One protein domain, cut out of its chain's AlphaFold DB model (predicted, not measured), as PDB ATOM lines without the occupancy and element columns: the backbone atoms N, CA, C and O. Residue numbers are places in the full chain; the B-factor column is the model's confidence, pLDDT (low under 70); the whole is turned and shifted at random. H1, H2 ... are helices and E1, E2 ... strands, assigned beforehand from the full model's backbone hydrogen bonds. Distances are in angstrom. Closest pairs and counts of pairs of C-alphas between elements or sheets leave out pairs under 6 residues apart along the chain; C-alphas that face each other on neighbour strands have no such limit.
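This is residues 4 to 162 of the 315 residues of an uncharacterized protein of Sistotremastrum niveocremeum HHB9708 (UniProt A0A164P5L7). With little regular structure, this is a twisted, curled five-stranded sheet, loosely faced by the E1-E4 ribbon, amid long loops. Of 159 printed residues, 61 are in named elements, mostly strand: E1 E2 H1 E3 H2 E4 E5 E6 E7. The sheet, E3 E2 E5 E7 E6, is antiparallel; the whole is compact, radius of gyration of the C-alphas 17.0 A, spanning 50 by 38 by 29 A.

Start at E1, residues 4 to 10, antiparallel to E4, residues 70 to 77: N 8 and O 72 are 3.2 A apart. E2, residues 34 to 38, has antiparallel neighbours E3, residues 55 to 57, with N 36 and O 55 at 2.9 A, and E5, residues 100 to 111, with N 37 and O 108 at 2.9 A. E5 neighbours E7, residues 153 to 161, with N 103 and O 157 at 3.0 A. E6, residues 133 to 141, and E7 form a hairpin, with N 136 and O 158 at 2.8 A. H1, residues 39 to 42, is on the sheet; H2, residues 59 to 62, is not. Both helices are too short for an O i to N i+4 pair.

Find C-alpha 4 at (217.421, 174.756, 200.213), where E1 begins; E5 runs 35.8 A, and E7 ends at C-alpha 161, (230.375, 172.803, 208.283).

The printed part has no cut; E4 to E5 is a long link, and residues 60 to 93 are under pLDDT 70.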
ATOM      1  N   LYS A   4     216.613 175.960 200.048       55.78
ATOM      2  CA  LYS A   4     217.421 174.756 200.213       55.78
ATOM      3  C   LYS A   4     216.528 173.659 200.761       55.78
ATOM      4  O   LYS A   4     215.891 173.821 201.801       55.78
ATOM      5  N   THR A   5     216.495 172.546 200.045       58.81
ATOM      6  CA  THR A   5     215.744 171.363 200.447       58.81
ATOM      7  C   THR A   5     216.656 170.434 201.230       58.81
ATOM      8  O   THR A   5     217.673 169.966 200.711       58.81
ATOM      9  N   LEU A   6     216.301 170.172 202.486       64.38
ATOM     10  CA  LEU A   6     216.934 169.134 203.286       64.38
ATOM     11  C   LEU A   6     216.084 167.865 203.192       64.38
ATOM     12  O   LEU A   6     214.967 167.833 203.699       64.38
ATOM     13  N   TYR A   7     216.651 166.821 202.591       63.81
ATOM     14  CA  TYR A   7     216.046 165.494 202.579       63.81
ATOM     15  C   TYR A   7     216.383 164.776 203.880       63.81
ATOM     16  O   TYR A   7     217.538 164.401 204.109       63.81
ATOM     17  N   VAL A   8     215.378 164.567 204.726       64.81
ATOM     18  CA  VAL A   8     215.533 163.776 205.950       64.81
ATOM     19  C   VAL A   8     214.827 162.448 205.787       64.81
ATOM     20  O   VAL A   8     213.670 162.390 205.383       64.81
ATOM     21  N   ARG A   9     215.544 161.384 206.131       66.00
ATOM     22  CA  ARG A   9     215.032 160.022 206.223       66.00
ATOM     23  C   ARG A   9     214.844 159.685 207.694       66.00
ATOM     24  O   ARG A   9     215.775 159.863 208.480       66.00
ATOM     25  N   TYR A  10     213.666 159.205 208.057       70.12
ATOM     26  CA  TYR A  10     213.321 158.896 209.439       70.12
ATOM     27  C   TYR A  10     212.689 157.512 209.531       70.12
ATOM     28  O   TYR A  10     211.852 157.151 208.713       70.12
ATOM     29  N   ALA A  11     213.090 156.756 210.554       71.62
ATOM     30  CA  ALA A  11     212.587 155.417 210.828       71.62
ATOM     31  C   ALA A  11     211.995 155.388 212.248       71.62
ATOM     32  O   ALA A  11     212.754 155.519 213.223       71.62
ATOM     33  N   PRO A  12     210.665 155.246 212.397       75.25
ATOM     34  CA  PRO A  12     210.041 155.202 213.709       75.25
ATOM     35  C   PRO A  12     210.402 153.889 214.408       75.25
ATOM     36  O   PRO A  12     210.378 152.814 213.808       75.25
ATOM     37  N   HIS A  13     210.750 153.973 215.687       73.50
ATOM     38  CA  HIS A  13     211.150 152.819 216.483       73.50
ATOM     39  C   HIS A  13     210.729 152.993 217.944       73.50
ATOM     40  O   HIS A  13     210.628 154.107 218.455       73.50
ATOM     41  N   GLN A  14     210.494 151.876 218.623       74.38
ATOM     42  CA  GLN A  14     210.200 151.815 220.045       74.38
ATOM     43  C   GLN A  14     211.447 151.319 220.779       74.38
ATOM     44  O   GLN A  14     211.885 150.186 220.586       74.38
ATOM     45  N   CYS A  15     212.025 152.162 221.632       66.94
ATOM     46  CA  CYS A  15     213.129 151.779 222.512       66.94
ATOM     47  C   CYS A  15     212.620 151.576 223.950       66.94
ATOM     48  O   CYS A  15     211.687 152.248 224.388       66.94
ATOM     49  N   GLY A  16     213.244 150.658 224.697       59.16
ATOM     50  CA  GLY A  16     213.000 150.499 226.137       59.16
ATOM     51  C   GLY A  16     213.433 151.723 226.961       59.16
ATOM     52  O   GLY A  16     214.079 152.634 226.446       59.16
ATOM     53  N   ALA A  17     213.091 151.739 228.254       50.50
ATOM     54  CA  ALA A  17     213.293 152.871 229.161       50.50
ATOM     55  C   ALA A  17     214.781 153.189 229.433       50.50
ATOM     56  O   ALA A  17     215.341 152.789 230.448       50.50
ATOM     57  N   SER A  18     215.423 153.932 228.535       43.12
ATOM     58  CA  SER A  18     216.616 154.726 228.841       43.12
ATOM     59  C   SER A  18     216.618 155.958 227.944       43.12
ATOM     60  O   SER A  18     217.045 155.923 226.791       43.12
ATOM     61  N   TYR A  19     216.067 157.043 228.483       44.28
ATOM     62  CA  TYR A  19     216.034 158.357 227.854       44.28
ATOM     63  C   TYR A  19     217.456 158.940 227.775       44.28
ATOM     64  O   TYR A  19     218.172 158.964 228.772       44.28
ATOM     65  N   GLY A  20     217.863 159.435 226.600       42.44
ATOM     66  CA  GLY A  20     219.081 160.248 226.445       42.44
ATOM     67  C   GLY A  20     220.404 159.502 226.210       42.44
ATOM     68  O   GLY A  20     221.444 160.150 226.135       42.44
ATOM     69  N   SER A  21     220.400 158.177 226.055       41.72
ATOM     70  CA  SER A  21     221.572 157.418 225.586       41.72
ATOM     71  C   SER A  21     221.558 157.238 224.060       41.72
ATOM     72  O   SER A  21     220.488 157.246 223.452       41.72
ATOM     73  N   ALA A  22     222.739 157.048 223.449       47.59
ATOM     74  CA  ALA A  22     222.896 156.584 222.060       47.59
ATOM     75  C   ALA A  22     221.896 155.450 221.746       47.59
ATOM     76  O   ALA A  22     221.583 154.700 222.678       47.59
ATOM     77  N   PRO A  23     221.383 155.335 220.496       50.09
ATOM     78  CA  PRO A  23     220.261 154.456 220.159       50.09
ATOM     79  C   PRO A  23     220.468 153.093 220.818       50.09
ATOM     80  O   PRO A  23     221.471 152.435 220.521       50.09
ATOM     81  N   PRO A  24     219.619 152.703 221.786       51.38
ATOM     82  CA  PRO A  24     219.876 151.487 222.526       51.38
ATOM     83  C   PRO A  24     219.864 150.318 221.544       51.38
ATOM     84  O   PRO A  24     219.043 150.261 220.631       51.38
ATOM     85  N   SER A  25     220.747 149.347 221.765       55.97
ATOM     86  CA  SER A  25     220.854 148.099 220.994       55.97
ATOM     87  C   SER A  25     219.562 147.260 220.947       55.97
ATOM     88  O   SER A  25     219.562 146.174 220.378       55.97
ATOM     89  N   ASN A  26     218.481 147.743 221.568       64.12
ATOM     90  CA  ASN A  26     217.223 147.051 221.819       64.12
ATOM     91  C   ASN A  26     216.007 147.835 221.280       64.12
ATOM     92  O   ASN A  26     214.898 147.636 221.776       64.12
ATOM     93  N   CYS A  27     216.188 148.768 220.339       69.31
ATOM     94  CA  CYS A  27     215.048 149.403 219.674       69.31
ATOM     95  C   CYS A  27     214.421 148.427 218.677       69.31
ATOM     96  O   CYS A  27     215.119 147.805 217.875       69.31
ATOM     97  N   VAL A  28     213.101 148.297 218.739       73.12
ATOM     98  CA  VAL A  28     212.311 147.437 217.855       73.12
ATOM     99  C   VAL A  28     211.416 148.326 216.993       73.12
ATOM    100  O   VAL A  28     211.125 149.467 217.354       73.12
ATOM    101  N   ALA A  29     211.001 147.823 215.835       73.00
ATOM    102  CA  ALA A  29     209.976 148.463 215.019       73.00
ATOM    103  C   ALA A  29     208.679 148.683 215.831       73.00
ATOM    104  O   ALA A  29     208.427 147.980 216.813       73.00
ATOM    105  N   LEU A  30     207.864 149.671 215.447       78.06
ATOM    106  CA  LEU A  30     206.587 149.923 216.118       78.06
ATOM    107  C   LEU A  30     205.644 148.726 215.936       78.06
ATOM    108  O   LEU A  30     205.470 148.211 214.837       78.06
ATOM    109  N   ASN A  31     204.988 148.321 217.023       79.12
ATOM    110  CA  ASN A  31     204.034 147.208 217.008       79.12
ATOM    111  C   ASN A  31     202.604 147.622 216.613       79.12
ATOM    112  O   ASN A  31     201.730 146.762 216.525       79.12
ATOM    113  N   SER A  32     202.349 148.916 216.399       83.12
ATOM    114  CA  SER A  32     201.039 149.465 216.037       83.12
ATOM    115  C   SER A  32     201.136 150.427 214.858       83.12
ATOM    116  O   SER A  32     202.121 151.157 214.709       83.12
ATOM    117  N   ASP A  33     200.083 150.460 214.046       86.81
ATOM    118  CA  ASP A  33     199.966 151.393 212.930       86.81
ATOM    119  C   ASP A  33     199.918 152.830 213.456       86.81
ATOM    120  O   ASP A  33     199.129 153.156 214.340       86.81
ATOM    121  N   THR A  34     200.796 153.692 212.949       86.38
ATOM    122  CA  THR A  34     200.988 155.038 213.501       86.38
ATOM    123  C   THR A  34     201.094 156.061 212.384       86.38
ATOM    124  O   THR A  34     201.837 155.890 211.420       86.38
ATOM    125  N   LEU A  35     200.351 157.148 212.532       88.19
ATOM    126  CA  LEU A  35     200.327 158.273 211.615       88.19
ATOM    127  C   LEU A  35     201.161 159.404 212.197       88.19
ATOM    128  O   LEU A  35     200.948 159.801 213.345       88.19
ATOM    129  N   PHE A  36     202.088 159.931 211.406       86.88
ATOM    130  CA  PHE A  36     202.914 161.063 211.808       86.88
ATOM    131  C   PHE A  36     202.484 162.317 211.066       86.88
ATOM    132  O   PHE A  36     202.249 162.310 209.856       86.88
ATOM    133  N   PHE A  37     202.409 163.405 211.817       86.62
ATOM    134  CA  PHE A  37     202.073 164.736 211.343       86.62
ATOM    135  C   PHE A  37     203.244 165.663 211.617       86.62
ATOM    136  O   PHE A  37     203.919 165.522 212.641       86.62
ATOM    137  N   VAL A  38     203.458 166.618 210.714       85.25
ATOM    138  CA  VAL A  38     204.554 167.583 210.799       85.25
ATOM    139  C   VAL A  38     204.009 169.014 210.781       85.25
ATOM    140  O   VAL A  38     202.927 169.282 210.256       85.25
ATOM    141  N   ASP A  39     204.732 169.930 211.419       84.25
ATOM    142  CA  ASP A  39     204.479 171.371 211.436       84.25
ATOM    143  C   ASP A  39     203.040 171.745 211.810       84.25
ATOM    144  O   ASP A  39     202.583 171.473 212.921       84.25
ATOM    145  N   ARG A  40     202.317 172.416 210.907       81.88
ATOM    146  CA  ARG A  40     200.982 172.948 211.189       81.88
ATOM    147  C   ARG A  40     199.985 171.833 211.499       81.88
ATOM    148  O   ARG A  40     199.139 172.007 212.377       81.88
ATOM    149  N   ASP A  41     200.105 170.701 210.814       84.06
ATOM    150  CA  ASP A  41     199.229 169.548 211.005       84.06
ATOM    151  C   ASP A  41     199.529 168.832 212.332       84.06
ATOM    152  O   ASP A  41     198.618 168.307 212.973       84.06
ATOM    153  N   ALA A  42     200.771 168.915 212.827       84.06
ATOM    154  CA  ALA A  42     201.153 168.379 214.134       84.06
ATOM    155  C   ALA A  42     200.498 169.114 215.320       84.06
ATOM    156  O   ALA A  42     200.426 168.573 216.426       84.06
ATOM    157  N   PHE A  43     199.962 170.326 215.122       81.88
ATOM    158  CA  PHE A  43     199.198 171.002 216.172       81.88
ATOM    159  C   PHE A  43     197.826 170.363 216.425       81.88
ATOM    160  O   PHE A  43     197.312 170.502 217.539       81.88
ATOM    161  N   GLY A  44     197.246 169.671 215.436       75.50
ATOM    162  CA  GLY A  44     195.931 169.033 215.553       75.50
ATOM    163  C   GLY A  44     194.764 170.021 215.696       75.50
ATOM    164  O   GLY A  44     193.742 169.685 216.297       75.50
ATOM    165  N   TYR A  45     194.897 171.256 215.193       77.44
ATOM    166  CA  TYR A  45     193.804 172.236 215.215       77.44
ATOM    167  C   TYR A  45     192.618 171.732 214.380       77.44
ATOM    168  O   TYR A  45     192.698 171.669 213.159       77.44
ATOM    169  N   GLY A  46     191.505 171.406 215.044       74.25
ATOM    170  CA  GLY A  46     190.333 170.810 214.388       74.25
ATOM    171  C   GLY A  46     190.404 169.286 214.229       74.25
ATOM    172  O   GLY A  46     189.565 168.723 213.533       74.25
ATOM    173  N   GLY A  47     191.358 168.626 214.897       78.94
ATOM    174  CA  GLY A  47     191.599 167.185 214.809       78.94
ATOM    175  C   GLY A  47     192.720 166.828 213.831       78.94
ATOM    176  O   GLY A  47     193.211 167.668 213.080       78.94
ATOM    177  N   PHE A  48     193.141 165.564 213.857       80.94
ATOM    178  CA  PHE A  48     194.137 165.036 212.929       80.94
ATOM    179  C   PHE A  48     193.452 164.577 211.640       80.94
ATOM    180  O   PHE A  48     192.608 163.682 211.660       80.94
ATOM    181  N   ASN A  49     193.791 165.211 210.519       82.75
ATOM    182  CA  ASN A  49     193.215 164.884 209.220       82.75
ATOM    183  C   ASN A  49     194.098 163.874 208.475       82.75
ATOM    184  O   ASN A  49     195.222 164.195 208.102       82.75
ATOM    185  N   TYR A  50     193.560 162.688 208.185       81.44
ATOM    186  CA  TYR A  50     194.262 161.610 207.481       81.44
ATOM    187  C   TYR A  50     194.840 162.017 206.112       81.44
ATOM    188  O   TYR A  50     195.819 161.420 205.673       81.44
ATOM    189  N   SER A  51     194.283 163.031 205.435       82.12
ATOM    190  CA  SER A  51     194.828 163.507 204.151       82.12
ATOM    191  C   SER A  51     196.147 164.273 204.278       82.12
ATOM    192  O   SER A  51     196.842 164.432 203.282       82.12
ATOM    193  N   ASN A  52     196.472 164.760 205.478       82.19
ATOM    194  CA  ASN A  52     197.656 165.580 205.753       82.19
ATOM    195  C   ASN A  52     198.730 164.784 206.511       82.19
ATOM    196  O   ASN A  52     199.605 165.349 207.164       82.19
ATOM    197  N   VAL A  53     198.622 163.457 206.484       82.31
ATOM    198  CA  VAL A  53     199.589 162.564 207.110       82.31
ATOM    199  C   VAL A  53     200.913 162.676 206.365       82.31
ATOM    200  O   VAL A  53     200.968 162.491 205.152       82.31
ATOM    201  N   SER A  54     201.976 162.959 207.115       80.25
ATOM    202  CA  SER A  54     203.334 163.022 206.586       80.25
ATOM    203  C   SER A  54     204.023 161.661 206.555       80.25
ATOM    204  O   SER A  54     204.926 161.518 205.746       80.25
ATOM    205  N   LEU A  55     203.636 160.717 207.430       79.81
ATOM    206  CA  LEU A  55     204.044 159.303 207.395       79.81
ATOM    207  C   LEU A  55     202.858 158.416 207.748       79.81
ATOM    208  O   LEU A  55     202.265 158.590 208.818       79.81
ATOM    209  N   ASN A  56     202.599 157.393 206.942       83.88
ATOM    210  CA  ASN A  56     201.716 156.305 207.338       83.88
ATOM    211  C   ASN A  56     202.528 155.039 207.640       83.88
ATOM    212  O   ASN A  56     202.908 154.301 206.733       83.88
ATOM    213  N   TYR A  57     202.802 154.788 208.921       81.44
ATOM    214  CA  TYR A  57     203.494 153.579 209.349       81.44
ATOM    215  C   TYR A  57     202.511 152.427 209.550       81.44
ATOM    216  O   TYR A  57     201.595 152.527 210.366       81.44
ATOM    217  N   THR A  58     202.750 151.304 208.869       80.56
ATOM    218  CA  THR A  58     201.970 150.070 209.031       80.56
ATOM    219  C   THR A  58     202.819 148.968 209.670       80.56
ATOM    220  O   THR A  58     203.758 148.447 209.058       80.56
ATOM    221  N   ALA A  59     202.463 148.551 210.883       72.00
ATOM    222  CA  ALA A  59     203.176 147.536 211.658       72.00
ATOM    223  C   ALA A  59     203.188 146.165 210.960       72.00
ATOM    224  O   ALA A  59     204.181 145.440 211.025       72.00
ATOM    225  N   ALA A  60     202.125 145.832 210.214       63.50
ATOM    226  CA  ALA A  60     202.003 144.567 209.477       63.50
ATOM    227  C   ALA A  60     203.109 144.354 208.427       63.50
ATOM    228  O   ALA A  60     203.480 143.219 208.131       63.50
ATOM    229  N   ILE A  61     203.644 145.440 207.869       61.97
ATOM    230  CA  ILE A  61     204.708 145.403 206.862       61.97
ATOM    231  C   ILE A  61     206.075 145.655 207.531       61.97
ATOM    232  O   ILE A  61     207.115 145.230 207.025       61.97
ATOM    233  N   GLY A  62     206.090 146.303 208.703       54.25
ATOM    234  CA  GLY A  62     207.308 146.734 209.394       54.25
ATOM    235  C   GLY A  62     208.167 145.617 209.980       54.25
ATOM    236  O   GLY A  62     209.330 145.853 210.285       54.25
ATOM    237  N   GLY A  63     207.643 144.392 210.069       49.75
ATOM    238  CA  GLY A  63     208.428 143.207 210.428       49.75
ATOM    239  C   GLY A  63     209.317 142.656 209.302       49.75
ATOM    240  O   GLY A  63     210.212 141.861 209.580       49.75
ATOM    241  N   LEU A  64     209.090 143.050 208.040       49.59
ATOM    242  CA  LEU A  64     209.824 142.537 206.871       49.59
ATOM    243  C   LEU A  64     211.013 143.413 206.454       49.59
ATOM    244  O   LEU A  64     211.969 142.893 205.878       49.59
ATOM    245  N   PHE A  65     210.982 144.711 206.765       53.84
ATOM    246  CA  PHE A  65     212.065 145.647 206.472       53.84
ATOM    247  C   PHE A  65     212.396 146.465 207.728       53.84
ATOM    248  O   PHE A  65     211.527 147.176 208.230       53.84
ATOM    249  N   PRO A  66     213.637 146.395 208.247       52.56
ATOM    250  CA  PRO A  66     214.017 147.080 209.485       52.56
ATOM    251  C   PRO A  66     214.064 148.612 209.362       52.56
ATOM    252  O   PRO A  66     214.231 149.292 210.372       52.56
ATOM    253  N   PHE A  67     213.915 149.161 208.152       55.22
ATOM    254  CA  PHE A  67     213.971 150.594 207.890       55.22
ATOM    255  C   PHE A  67     212.835 150.998 206.952       55.22
ATOM    256  O   PHE A  67     212.675 150.423 205.875       55.22
ATOM    257  N   TRP A  68     212.060 151.985 207.390       57.25
ATOM    258  CA  TRP A  68     211.115 152.711 206.556       57.25
ATOM    259  C   TRP A  68     211.764 154.030 206.200       57.25
ATOM    260  O   TRP A  68     212.186 154.761 207.091       57.25
ATOM    261  N   ASP A  69     211.867 154.296 204.906       55.22
ATOM    262  CA  ASP A  69     212.497 155.499 204.395       55.22
ATOM    263  C   ASP A  69     211.425 156.352 203.724       55.22
ATOM    264  O   ASP A  69     211.158 156.185 202.536       55.22
ATOM    265  N   GLU A  70     210.818 157.274 204.468       60.78
ATOM    266  CA  GLU A  70     210.127 158.404 203.846       60.78
ATOM    267  C   GLU A  70     210.993 159.656 203.931       60.78
ATOM    268  O   GLU A  70     211.692 159.903 204.918       60.78
ATOM    269  N   THR A  71     210.984 160.421 202.843       61.28
ATOM    270  CA  THR A  71     211.723 161.671 202.714       61.28
ATOM    271  C   THR A  71     210.831 162.823 203.135       61.28
ATOM    272  O   THR A  71     209.851 163.122 202.453       61.28
ATOM    273  N   LEU A  72     211.187 163.484 204.231       61.81
ATOM    274  CA  LEU A  72     210.592 164.761 204.593       61.81
ATOM    275  C   LEU A  72     211.362 165.876 203.879       61.81
ATOM    276  O   LEU A  72     212.570 166.010 204.089       61.81
ATOM    277  N   ASP A  73     210.659 166.656 203.058       60.47
ATOM    278  CA  ASP A  73     211.204 167.860 202.435       60.47
ATOM    279  C   ASP A  73     211.075 169.027 203.407       60.47
ATOM    280  O   ASP A  73     210.025 169.654 203.546       60.47
ATOM    281  N   LEU A  74     212.170 169.318 204.103       61.09
ATOM    282  CA  LEU A  74     212.254 170.503 204.941       61.09
ATOM    283  C   LEU A  74     212.734 171.659 204.070       61.09
ATOM    284  O   LEU A  74     213.910 171.733 203.696       61.09
ATOM    285  N   THR A  75     211.811 172.556 203.728       55.31
ATOM    286  CA  THR A  75     212.147 173.799 203.036       55.31
ATOM    287  C   THR A  75     212.738 174.778 204.036       55.31
ATOM    288  O   THR A  75     212.020 175.321 204.879       55.31
ATOM    289  N   VAL A  76     214.038 175.035 203.929       54.44
ATOM    290  CA  VAL A  76     214.637 176.178 204.616       54.44
ATOM    291  C   VAL A  76     214.334 177.405 203.760       54.44
ATOM    292  O   VAL A  76     214.751 177.490 202.603       54.44
ATOM    293  N   LEU A  77     213.502 178.304 204.291       46.97
ATOM    294  CA  LEU A  77     213.214 179.589 203.663       46.97
ATOM    295  C   LEU A  77     214.478 180.445 203.745       46.97
ATOM    296  O   LEU A  77     214.832 180.885 204.839       46.97
ATOM    297  N   GLU A  78     215.110 180.719 202.600       49.19
ATOM    298  CA  GLU A  78     216.212 181.679 202.541       49.19
ATOM    299  C   GLU A  78     215.639 183.086 202.759       49.19
ATOM    300  O   GLU A  78     215.247 183.789 201.824       49.19
ATOM    301  N   SER A  79     215.509 183.512 204.018       38.97
ATOM    302  CA  SER A  79     215.102 184.880 204.326       38.97
ATOM    303  C   SER A  79     216.315 185.729 204.709       38.97
ATOM    304  O   SER A  79     216.944 185.549 205.748       38.97
ATOM    305  N   THR A  80     216.564 186.720 203.851       37.62
ATOM    306  CA  THR A  80     217.446 187.893 203.979       37.62
ATOM    307  C   THR A  80     218.959 187.684 203.827       37.62
ATOM    308  O   THR A  80     219.727 187.431 204.747       37.62
ATOM    309  N   ARG A  81     219.380 187.961 202.591       41.41
ATOM    310  CA  ARG A  81     220.700 188.429 202.155       41.41
ATOM    311  C   ARG A  81     221.391 189.318 203.211       41.41
ATOM    312  O   ARG A  81     220.883 190.384 203.535       41.41
ATOM    313  N   SER A  82     222.565 188.871 203.670       38.62
ATOM    314  CA  SER A  82     223.682 189.624 204.279       38.62
ATOM    315  C   SER A  82     223.331 190.985 204.913       38.62
ATOM    316  O   SER A  82     223.264 191.997 204.216       38.62
ATOM    317  N   GLY A  83     223.169 191.028 206.244       41.91
ATOM    318  CA  GLY A  83     223.197 192.297 206.988       41.91
ATOM    319  C   GLY A  83     222.393 192.378 208.288       41.91
ATOM    320  O   GLY A  83     222.672 193.261 209.095       41.91
ATOM    321  N   GLN A  84     221.434 191.486 208.545       39.38
ATOM    322  CA  GLN A  84     220.756 191.444 209.845       39.38
ATOM    323  C   GLN A  84     221.503 190.508 210.799       39.38
ATOM    324  O   GLN A  84     221.704 189.330 210.513       39.38
ATOM    325  N   LEU A  85     221.938 191.053 211.940       44.03
ATOM    326  CA  LEU A  85     222.345 190.273 213.108       44.03
ATOM    327  C   LEU A  85     221.129 189.452 213.549       44.03
ATOM    328  O   LEU A  85     220.268 189.941 214.278       44.03
ATOM    329  N   ASN A  86     221.039 188.222 213.051       46.47
ATOM    330  CA  ASN A  86     219.976 187.290 213.391       46.47
ATOM    331  C   ASN A  86     220.207 186.781 214.813       46.47
ATOM    332  O   ASN A  86     220.840 185.749 215.030       46.47
ATOM    333  N   LEU A  87     219.693 187.540 215.782       43.34
ATOM    334  CA  LEU A  87     219.725 187.205 217.203       43.34
ATOM    335  C   LEU A  87     218.975 185.888 217.504       43.34
ATOM    336  O   LEU A  87     219.247 185.280 218.532       43.34
ATOM    337  N   GLU A  88     218.111 185.411 216.589       43.19
ATOM    338  CA  GLU A  88     217.332 184.164 216.726       43.19
ATOM    339  C   GLU A  88     217.298 183.270 215.464       43.19
ATOM    340  O   GLU A  88     216.297 182.637 215.157       43.19
ATOM    341  N   GLY A  89     218.424 183.185 214.749       49.22
ATOM    342  CA  GLY A  89     218.824 181.981 214.009       49.22
ATOM    343  C   GLY A  89     217.878 181.377 212.971       49.22
ATOM    344  O   GLY A  89     217.109 180.470 213.277       49.22
ATOM    345  N   LEU A  90     218.100 181.738 211.705       54.31
ATOM    346  CA  LEU A  90     217.767 180.832 210.605       54.31
ATOM    347  C   LEU A  90     218.944 180.583 209.655       54.31
ATOM    348  O   LEU A  90     219.190 179.419 209.355       54.31
ATOM    349  N   GLU A  91     219.736 181.587 209.248       60.00
ATOM    350  CA  GLU A  91     220.804 181.352 208.254       60.00
ATOM    351  C   GLU A  91     222.011 182.296 208.356       60.00
ATOM    352  O   GLU A  91     221.920 183.426 208.847       60.00
ATOM    353  N   SER A  92     223.158 181.806 207.870       66.06
ATOM    354  CA  SER A  92     224.472 182.439 207.994       66.06
ATOM    355  C   SER A  92     225.356 182.242 206.744       66.06
ATOM    356  O   SER A  92     226.582 182.254 206.851       66.06
ATOM    357  N   ASP A  93     224.775 182.082 205.551       67.25
ATOM    358  CA  ASP A  93     225.494 181.865 204.276       67.25
ATOM    359  C   ASP A  93     226.606 182.883 204.006       67.25
ATOM    360  O   ASP A  93     227.665 182.562 203.462       67.25
ATOM    361  N   ALA A  94     226.385 184.128 204.433       71.88
ATOM    362  CA  ALA A  94     227.355 185.204 204.304       71.88
ATOM    363  C   ALA A  94     228.645 184.948 205.104       71.88
ATOM    364  O   ALA A  94     229.658 185.566 204.807       71.88
ATOM    365  N   LEU A  95     228.642 184.049 206.090       77.31
ATOM    366  CA  LEU A  95     229.779 183.749 206.968       77.31
ATOM    367  C   LEU A  95     230.583 182.520 206.528       77.31
ATOM    368  O   LEU A  95     231.414 182.049 207.304       77.31
ATOM    369  N   TYR A  96     230.387 182.013 205.302       80.56
ATOM    370  CA  TYR A  96     231.214 180.927 204.763       80.56
ATOM    371  C   TYR A  96     232.716 181.175 205.037       80.56
ATOM    372  O   TYR A  96     233.214 182.271 204.738       80.56
ATOM    373  N   PRO A  97     233.458 180.187 205.584       82.56
ATOM    374  CA  PRO A  97     233.103 178.768 205.787       82.56
ATOM    375  C   PRO A  97     232.479 178.424 207.159       82.56
ATOM    376  O   PRO A  97     232.342 177.247 207.494       82.56
ATOM    377  N   PHE A  98     232.162 179.421 207.986       85.31
ATOM    378  CA  PHE A  98     231.589 179.257 209.331       85.31
ATOM    379  C   PHE A  98     230.058 179.370 209.340       85.31
ATOM    380  O   PHE A  98     229.452 179.697 210.361       85.31
ATOM    381  N   ASP A  99     229.430 179.127 208.194       80.50
ATOM    382  CA  ASP A  99     227.986 179.092 208.055       80.50
ATOM    383  C   ASP A  99     227.378 177.918 208.824       80.50
ATOM    384  O   ASP A  99     227.966 176.845 209.019       80.50
ATOM    385  N   TRP A 100     226.164 178.171 209.283       79.75
ATOM    386  CA  TRP A 100     225.344 177.238 210.020       79.75
ATOM    387  C   TRP A 100     223.886 177.473 209.653       79.75
ATOM    388  O   TRP A 100     223.495 178.583 209.287       79.75
ATOM    389  N   TYR A 101     223.109 176.407 209.769       77.56
ATOM    390  CA  TYR A 101     221.692 176.384 209.440       77.56
ATOM    391  C   TYR A 101     220.947 175.772 210.604       77.56
ATOM    392  O   TYR A 101     221.421 174.807 211.215       77.56
ATOM    393  N   THR A 102     219.784 176.325 210.907       76.75
ATOM    394  CA  THR A 102     218.861 175.736 211.870       76.75
ATOM    395  C   THR A 102     217.520 175.521 211.210       76.75
ATOM    396  O   THR A 102     216.906 176.475 210.739       76.75
ATOM    397  N   CYS A 103     217.052 174.277 211.206       76.31
ATOM    398  CA  CYS A 103     215.677 173.961 210.858       76.31
ATOM    399  C   CYS A 103     214.949 173.442 212.092       76.31
ATOM    400  O   CYS A 103     215.487 172.659 212.873       76.31
ATOM    401  N   ASN A 104     213.724 173.918 212.267       80.00
ATOM    402  CA  ASN A 104     212.848 173.509 213.348       80.00
ATOM    403  C   ASN A 104     211.580 172.965 212.711       80.00
ATOM    404  O   ASN A 104     211.025 173.618 211.830       80.00
ATOM    405  N   PHE A 105     211.122 171.812 213.172       79.31
ATOM    406  CA  PHE A 105     209.838 171.264 212.767       79.31
ATOM    407  C   PHE A 105     209.156 170.623 213.965       79.31
ATOM    408  O   PHE A 105     209.797 170.147 214.909       79.31
ATOM    409  N   LEU A 106     207.832 170.663 213.947       85.06
ATOM    410  CA  LEU A 106     207.009 170.035 214.973       85.06
ATOM    411  C   LEU A 106     206.623 168.637 214.508       85.06
ATOM    412  O   LEU A 106     206.239 168.482 213.357       85.06
ATOM    413  N   VAL A 107     206.670 167.641 215.388       86.19
ATOM    414  CA  VAL A 107     206.192 166.285 215.091       86.19
ATOM    415  C   VAL A 107     205.147 165.862 216.112       86.19
ATOM    416  O   VAL A 107     205.320 166.052 217.319       86.19
ATOM    417  N   ALA A 108     204.075 165.251 215.618       87.75
ATOM    418  CA  ALA A 108     203.080 164.558 216.421       87.75
ATOM    419  C   ALA A 108     202.810 163.170 215.832       87.75
ATOM    420  O   ALA A 108     202.870 162.986 214.618       87.75
ATOM    421  N   ALA A 109     202.499 162.206 216.695       87.06
ATOM    422  CA  ALA A 109     202.150 160.847 216.305       87.06
ATOM    423  C   ALA A 109     200.761 160.483 216.839       87.06
ATOM    424  O   ALA A 109     200.377 160.899 217.936       87.06
ATOM    425  N   VAL A 110     200.006 159.712 216.062       87.81
ATOM    426  CA  VAL A 110     198.643 159.271 216.380       87.81
ATOM    427  C   VAL A 110     198.495 157.809 215.985       87.81
ATOM    428  O   VAL A 110     198.926 157.419 214.904       87.81
ATOM    429  N   ASP A 111     197.888 156.994 216.838       87.38
ATOM    430  CA  ASP A 111     197.548 155.617 216.490       87.38
ATOM    431  C   ASP A 111     196.449 155.615 215.419       87.38
ATOM    432  O   ASP A 111     195.404 156.253 215.577       87.38
ATOM    433  N   ALA A 112     196.685 154.894 214.323       86.44
ATOM    434  CA  ALA A 112     195.787 154.885 213.173       86.44
ATOM    435  C   ALA A 112     194.395 154.333 213.521       86.44
ATOM    436  O   ALA A 112     193.402 154.744 212.915       86.44
ATOM    437  N   ASN A 113     194.324 153.428 214.506       86.25
ATOM    438  CA  ASN A 113     193.104 152.711 214.870       86.25
ATOM    439  C   ASN A 113     192.262 153.452 215.913       86.25
ATOM    440  O   ASN A 113     191.045 153.548 215.768       86.25
ATOM    441  N   SER A 114     192.892 153.958 216.977       84.12
ATOM    442  CA  SER A 114     192.179 154.658 218.052       84.12
ATOM    443  C   SER A 114     192.025 156.161 217.816       84.12
ATOM    444  O   SER A 114     191.188 156.791 218.462       84.12
ATOM    445  N   GLY A 115     192.826 156.755 216.924       81.75
ATOM    446  CA  GLY A 115     192.894 158.207 216.751       81.75
ATOM    447  C   GLY A 115     193.466 158.936 217.974       81.75
ATOM    448  O   GLY A 115     193.415 160.166 218.038       81.75
ATOM    449  N   LEU A 116     193.993 158.193 218.955       84.00
ATOM    450  CA  LEU A 116     194.634 158.739 220.141       84.00
ATOM    451  C   LEU A 116     196.093 159.059 219.845       84.00
ATOM    452  O   LEU A 116     196.776 158.376 219.082       84.00
ATOM    453  N   THR A 117     196.588 160.106 220.480       81.31
ATOM    454  CA  THR A 117     197.963 160.557 220.300       81.31
ATOM    455  C   THR A 117     198.963 159.637 220.981       81.31
ATOM    456  O   THR A 117     198.777 159.252 222.137       81.31
ATOM    457  N   VAL A 118     200.063 159.365 220.291       82.00
ATOM    458  CA  VAL A 118     201.176 158.554 220.780       82.00
ATOM    459  C   VAL A 118     202.316 159.489 221.194       82.00
ATOM    460  O   VAL A 118     202.713 160.347 220.403       82.00
ATOM    461  N   PRO A 119     202.857 159.367 222.418       79.19
ATOM    462  CA  PRO A 119     203.944 160.226 222.865       79.19
ATOM    463  C   PRO A 119     205.264 159.870 222.166       79.19
ATOM    464  O   PRO A 119     205.627 158.698 222.052       79.19
ATOM    465  N   ILE A 120     206.008 160.890 221.732       78.81
ATOM    466  CA  ILE A 120     207.307 160.725 221.069       78.81
ATOM    467  C   ILE A 120     208.417 161.000 222.086       78.81
ATOM    468  O   ILE A 120     208.513 162.103 222.608       78.81
ATOM    469  N   ALA A 121     209.266 160.007 222.356       74.25
ATOM    470  CA  ALA A 121     210.336 160.100 223.360       74.25
ATOM    471  C   ALA A 121     211.618 160.800 222.867       74.25
ATOM    472  O   ALA A 121     212.505 161.104 223.660       74.25
ATOM    473  N   GLY A 122     211.764 161.001 221.557       74.38
ATOM    474  CA  GLY A 122     212.931 161.654 220.978       74.38
ATOM    475  C   GLY A 122     213.041 161.440 219.474       74.38
ATOM    476  O   GLY A 122     212.331 160.625 218.888       74.38
ATOM    477  N   ALA A 123     213.960 162.181 218.863       75.19
ATOM    478  CA  ALA A 123     214.341 162.041 217.465       75.19
ATOM    479  C   ALA A 123     215.871 162.024 217.369       75.19
ATOM    480  O   ALA A 123     216.552 162.745 218.100       75.19
ATOM    481  N   SER A 124     216.404 161.194 216.477       72.75
ATOM    482  CA  SER A 124     217.837 161.103 216.197       72.75
ATOM    483  C   SER A 124     218.066 161.212 214.697       72.75
ATOM    484  O   SER A 124     217.299 160.656 213.910       72.75
ATOM    485  N   ILE A 125     219.123 161.918 214.301       71.06
ATOM    486  CA  ILE A 125     219.532 162.015 212.900       71.06
ATOM    487  C   ILE A 125     220.363 160.789 212.545       71.06
ATOM    488  O   ILE A 125     221.381 160.495 213.178       71.06
ATOM    489  N   PHE A 126     219.953 160.097 211.487       66.00
ATOM    490  CA  PHE A 126     220.772 159.064 210.881       66.00
ATOM    491  C   PHE A 126     221.944 159.712 210.138       66.00
ATOM    492  O   PHE A 126     221.744 160.586 209.297       66.00
ATOM    493  N   ASN A 127     223.162 159.263 210.439       69.44
ATOM    494  CA  ASN A 127     224.401 159.811 209.890       69.44
ATOM    495  C   ASN A 127     224.613 161.314 210.207       69.44
ATOM    496  O   ASN A 127     224.629 162.144 209.294       69.44
ATOM    497  N   PRO A 128     224.793 161.675 211.497       68.56
ATOM    498  CA  PRO A 128     224.991 163.065 211.920       68.56
ATOM    499  C   PRO A 128     226.287 163.682 211.369       68.56
ATOM    500  O   PRO A 128     226.436 164.905 211.355       68.56
ATOM    501  N   GLU A 129     227.220 162.850 210.900       74.06
ATOM    502  CA  GLU A 129     228.455 163.273 210.250       74.06
ATOM    503  C   GLU A 129     228.412 162.936 208.757       74.06
ATOM    504  O   GLU A 129     228.403 161.780 208.341       74.06
ATOM    505  N   GLN A 130     228.396 163.971 207.928       72.50
ATOM    506  CA  GLN A 130     228.577 163.864 206.487       72.50
ATOM    507  C   GLN A 130     229.928 164.471 206.101       72.50
ATOM    508  O   GLN A 130     230.510 165.260 206.841       72.50
ATOM    509  N   SER A 131     230.427 164.154 204.904       73.50
ATOM    510  CA  SER A 131     231.756 164.594 204.444       73.50
ATOM    511  C   SER A 131     231.972 166.117 204.481       73.50
ATOM    512  O   SER A 131     233.113 166.572 204.547       73.50
ATOM    513  N   GLN A 132     230.894 166.907 204.448       80.81
ATOM    514  CA  GLN A 132     230.934 168.374 204.457       80.81
ATOM    515  C   GLN A 132     230.225 169.017 205.656       80.81
ATOM    516  O   GLN A 132     230.502 170.177 205.966       80.81
ATOM    517  N   TRP A 133     229.340 168.284 206.334       83.06
ATOM    518  CA  TRP A 133     228.412 168.828 207.322       83.06
ATOM    519  C   TRP A 133     228.380 167.979 208.584       83.06
ATOM    520  O   TRP A 133     228.486 166.757 208.536       83.06
ATOM    521  N   HIS A 134     228.180 168.647 209.707       85.44
ATOM    522  CA  HIS A 134     227.993 168.052 211.011       85.44
ATOM    523  C   HIS A 134     226.683 168.572 211.606       85.44
ATOM    524  O   HIS A 134     226.508 169.787 211.770       85.44
ATOM    525  N   ALA A 135     225.754 167.656 211.867       83.12
ATOM    526  CA  ALA A 135     224.402 167.951 212.313       83.12
ATOM    527  C   ALA A 135     224.198 167.554 213.779       83.12
ATOM    528  O   ALA A 135     224.552 166.458 214.207       83.12
ATOM    529  N   TRP A 136     223.566 168.449 214.529       83.06
ATOM    530  CA  TRP A 136     223.204 168.278 215.929       83.06
ATOM    531  C   TRP A 136     221.691 168.363 216.045       83.06
ATOM    532  O   TRP A 136     221.071 169.214 215.411       83.06
ATOM    533  N   THR A 137     221.095 167.501 216.864       81.12
ATOM    534  CA  THR A 137     219.657 167.551 217.151       81.12
ATOM    535  C   THR A 137     219.441 167.975 218.588       81.12
ATOM    536  O   THR A 137     219.981 167.364 219.509       81.12
ATOM    537  N   THR A 138     218.627 169.000 218.780       83.44
ATOM    538  CA  THR A 138     218.044 169.367 220.064       83.44
ATOM    539  C   THR A 138     216.539 169.182 219.965       83.44
ATOM    540  O   THR A 138     215.942 169.375 218.910       83.44
ATOM    541  N   TYR A 139     215.903 168.765 221.052       82.69
ATOM    542  CA  TYR A 139     214.460 168.577 221.069       82.69
ATOM    543  C   TYR A 139     213.850 169.213 222.307       82.69
ATOM    544  O   TYR A 139     214.483 169.311 223.361       82.69
ATOM    545  N   ARG A 140     212.610 169.668 222.157       81.62
ATOM    546  CA  ARG A 140     211.824 170.279 223.223       81.62
ATOM    547  C   ARG A 140     210.404 169.738 223.170       81.62
ATOM    548  O   ARG A 140     209.776 169.737 222.116       81.62
ATOM    549  N   TYR A 141     209.897 169.316 224.316       81.38
ATOM    550  CA  TYR A 141     208.501 168.920 224.468       81.38
ATOM    551  C   TYR A 141     207.638 170.175 224.599       81.38
ATOM    552  O   TYR A 141     208.001 171.091 225.345       81.38
ATOM    553  N   LEU A 142     206.547 170.255 223.832       76.06
ATOM    554  CA  LEU A 142     205.597 171.369 223.957       76.06
ATOM    555  C   LEU A 142     204.586 171.149 225.081       76.06
ATOM    556  O   LEU A 142     204.201 172.120 225.727       76.06
ATOM    557  N   ASP A 143     204.193 169.898 225.301       72.56
ATOM    558  CA  ASP A 143     203.172 169.512 226.270       72.56
ATOM    559  C   ASP A 143     203.823 168.700 227.406       72.56
ATOM    560  O   ASP A 143     204.832 168.017 227.192       72.56
ATOM    561  N   ASP A 144     203.279 168.810 228.622       59.88
ATOM    562  CA  ASP A 144     203.820 168.144 229.813       59.88
ATOM    563  C   ASP A 144     203.538 166.631 229.765       59.88
ATOM    564  O   ASP A 144     202.460 166.201 229.348       59.88
ATOM    565  N   TRP A 145     204.493 165.805 230.208       56.09
ATOM    566  CA  TRP A 145     204.431 164.331 230.109       56.09
ATOM    567  C   TRP A 145     203.448 163.687 231.116       56.09
ATOM    568  O   TRP A 145     203.430 162.472 231.299       56.09
ATOM    569  N   ASP A 146     202.597 164.474 231.774       50.78
ATOM    570  CA  ASP A 146     201.775 164.074 232.926       50.78
ATOM    571  C   ASP A 146     200.527 163.234 232.560       50.78
ATOM    572  O   ASP A 146     199.421 163.409 233.071       50.78
ATOM    573  N   GLY A 147     200.702 162.265 231.657       49.94
ATOM    574  CA  GLY A 147     199.809 161.121 231.454       49.94
ATOM    575  C   GLY A 147     198.481 161.403 230.751       49.94
ATOM    576  O   GLY A 147     197.795 160.452 230.389       49.94
ATOM    577  N   ASN A 148     198.126 162.669 230.520       48.41
ATOM    578  CA  ASN A 148     196.842 163.059 229.925       48.41
ATOM    579  C   ASN A 148     196.956 163.856 228.617       48.41
ATOM    580  O   ASN A 148     195.924 164.196 228.035       48.41
ATOM    581  N   GLN A 149     198.166 164.174 228.147       53.75
ATOM    582  CA  GLN A 149     198.361 164.933 226.911       53.75
ATOM    583  C   GLN A 149     199.458 164.349 226.016       53.75
ATOM    584  O   GLN A 149     200.481 163.835 226.459       53.75
ATOM    585  N   SER A 150     199.171 164.437 224.723       55.22
ATOM    586  CA  SER A 150     200.001 164.124 223.567       55.22
ATOM    587  C   SER A 150     201.366 164.803 223.655       55.22
ATOM    588  O   SER A 150     201.451 166.009 223.450       55.22
ATOM    589  N   ALA A 151     202.455 164.074 223.900       66.19
ATOM    590  CA  ALA A 151     203.781 164.687 223.852       66.19
ATOM    591  C   ALA A 151     204.153 165.030 222.395       66.19
ATOM    592  O   ALA A 151     204.694 164.196 221.665       66.19
ATOM    593  N   LYS A 152     203.833 166.256 221.963       81.75
ATOM    594  CA  LYS A 152     204.314 166.852 220.712       81.75
ATOM    595  C   LYS A 152     205.788 167.214 220.864       81.75
ATOM    596  O   LYS A 152     206.184 167.825 221.863       81.75
ATOM    597  N   LEU A 153     206.588 166.872 219.858       83.75
ATOM    598  CA  LEU A 153     208.034 167.057 219.885       83.75
ATOM    599  C   LEU A 153     208.445 168.163 218.912       83.75
ATOM    600  O   LEU A 153     208.296 168.008 217.701       83.75
ATOM    601  N   LEU A 154     208.994 169.263 219.426       84.56
ATOM    602  CA  LEU A 154     209.732 170.218 218.605       84.56
ATOM    603  C   LEU A 154     211.134 169.668 218.389       84.56
ATOM    604  O   LEU A 154     211.896 169.528 219.347       84.56
ATOM    605  N   VAL A 155     211.475 169.391 217.139       81.94
ATOM    606  CA  VAL A 155     212.810 168.959 216.745       81.94
ATOM    607  C   VAL A 155     213.519 170.143 216.113       81.94
ATOM    608  O   VAL A 155     213.039 170.728 215.145       81.94
ATOM    609  N   GLN A 156     214.667 170.498 216.674       83.50
ATOM    610  CA  GLN A 156     215.568 171.505 216.144       83.50
ATOM    611  C   GLN A 156     216.841 170.813 215.666       83.50
ATOM    612  O   GLN A 156     217.552 170.160 216.429       83.50
ATOM    613  N   ILE A 157     217.141 170.969 214.384       80.50
ATOM    614  CA  ILE A 157     218.355 170.455 213.766       80.50
ATOM    615  C   ILE A 157     219.264 171.639 213.471       80.50
ATOM    616  O   ILE A 157     218.892 172.561 212.749       80.50
ATOM    617  N   ARG A 158     220.480 171.595 214.013       84.12
ATOM    618  CA  ARG A 158     221.541 172.558 213.732       84.12
ATOM    619  C   ARG A 158     222.622 171.902 212.888       84.12
ATOM    620  O   ARG A 158     223.289 170.979 213.347       84.12
ATOM    621  N   ILE A 159     222.836 172.414 211.683       82.19
ATOM    622  CA  ILE A 159     223.828 171.910 210.731       82.19
ATOM    623  C   ILE A 159     224.973 172.920 210.639       82.19
ATOM    624  O   ILE A 159     224.749 174.116 210.477       82.19
ATOM    625  N   THR A 160     226.207 172.441 210.759       85.81
ATOM    626  CA  THR A 160     227.439 173.246 210.719       85.81
ATOM    627  C   THR A 160     228.449 172.612 209.772       85.81
ATOM    628  O   THR A 160     228.424 171.395 209.585       85.81
ATOM    629  N   ARG A 161     229.335 173.393 209.144       86.19
ATOM    630  CA  ARG A 161     230.375 172.803 208.283       86.19
ATOM    631  C   ARG A 161     231.396 172.011 209.085       86.19
ATOM    632  O   ARG A 161     231.801 172.415 210.172       86.19
ATOM    633  N   HIS A 162     231.855 170.908 208.502       88.81
ATOM    634  CA  HIS A 162     232.898 170.083 209.098       88.81
ATOM    635  C   HIS A 162     234.216 170.868 209.237       88.81
ATOM    636  O   HIS A 162     234.568 171.679 208.373       88.81
TER     637      HIS A 162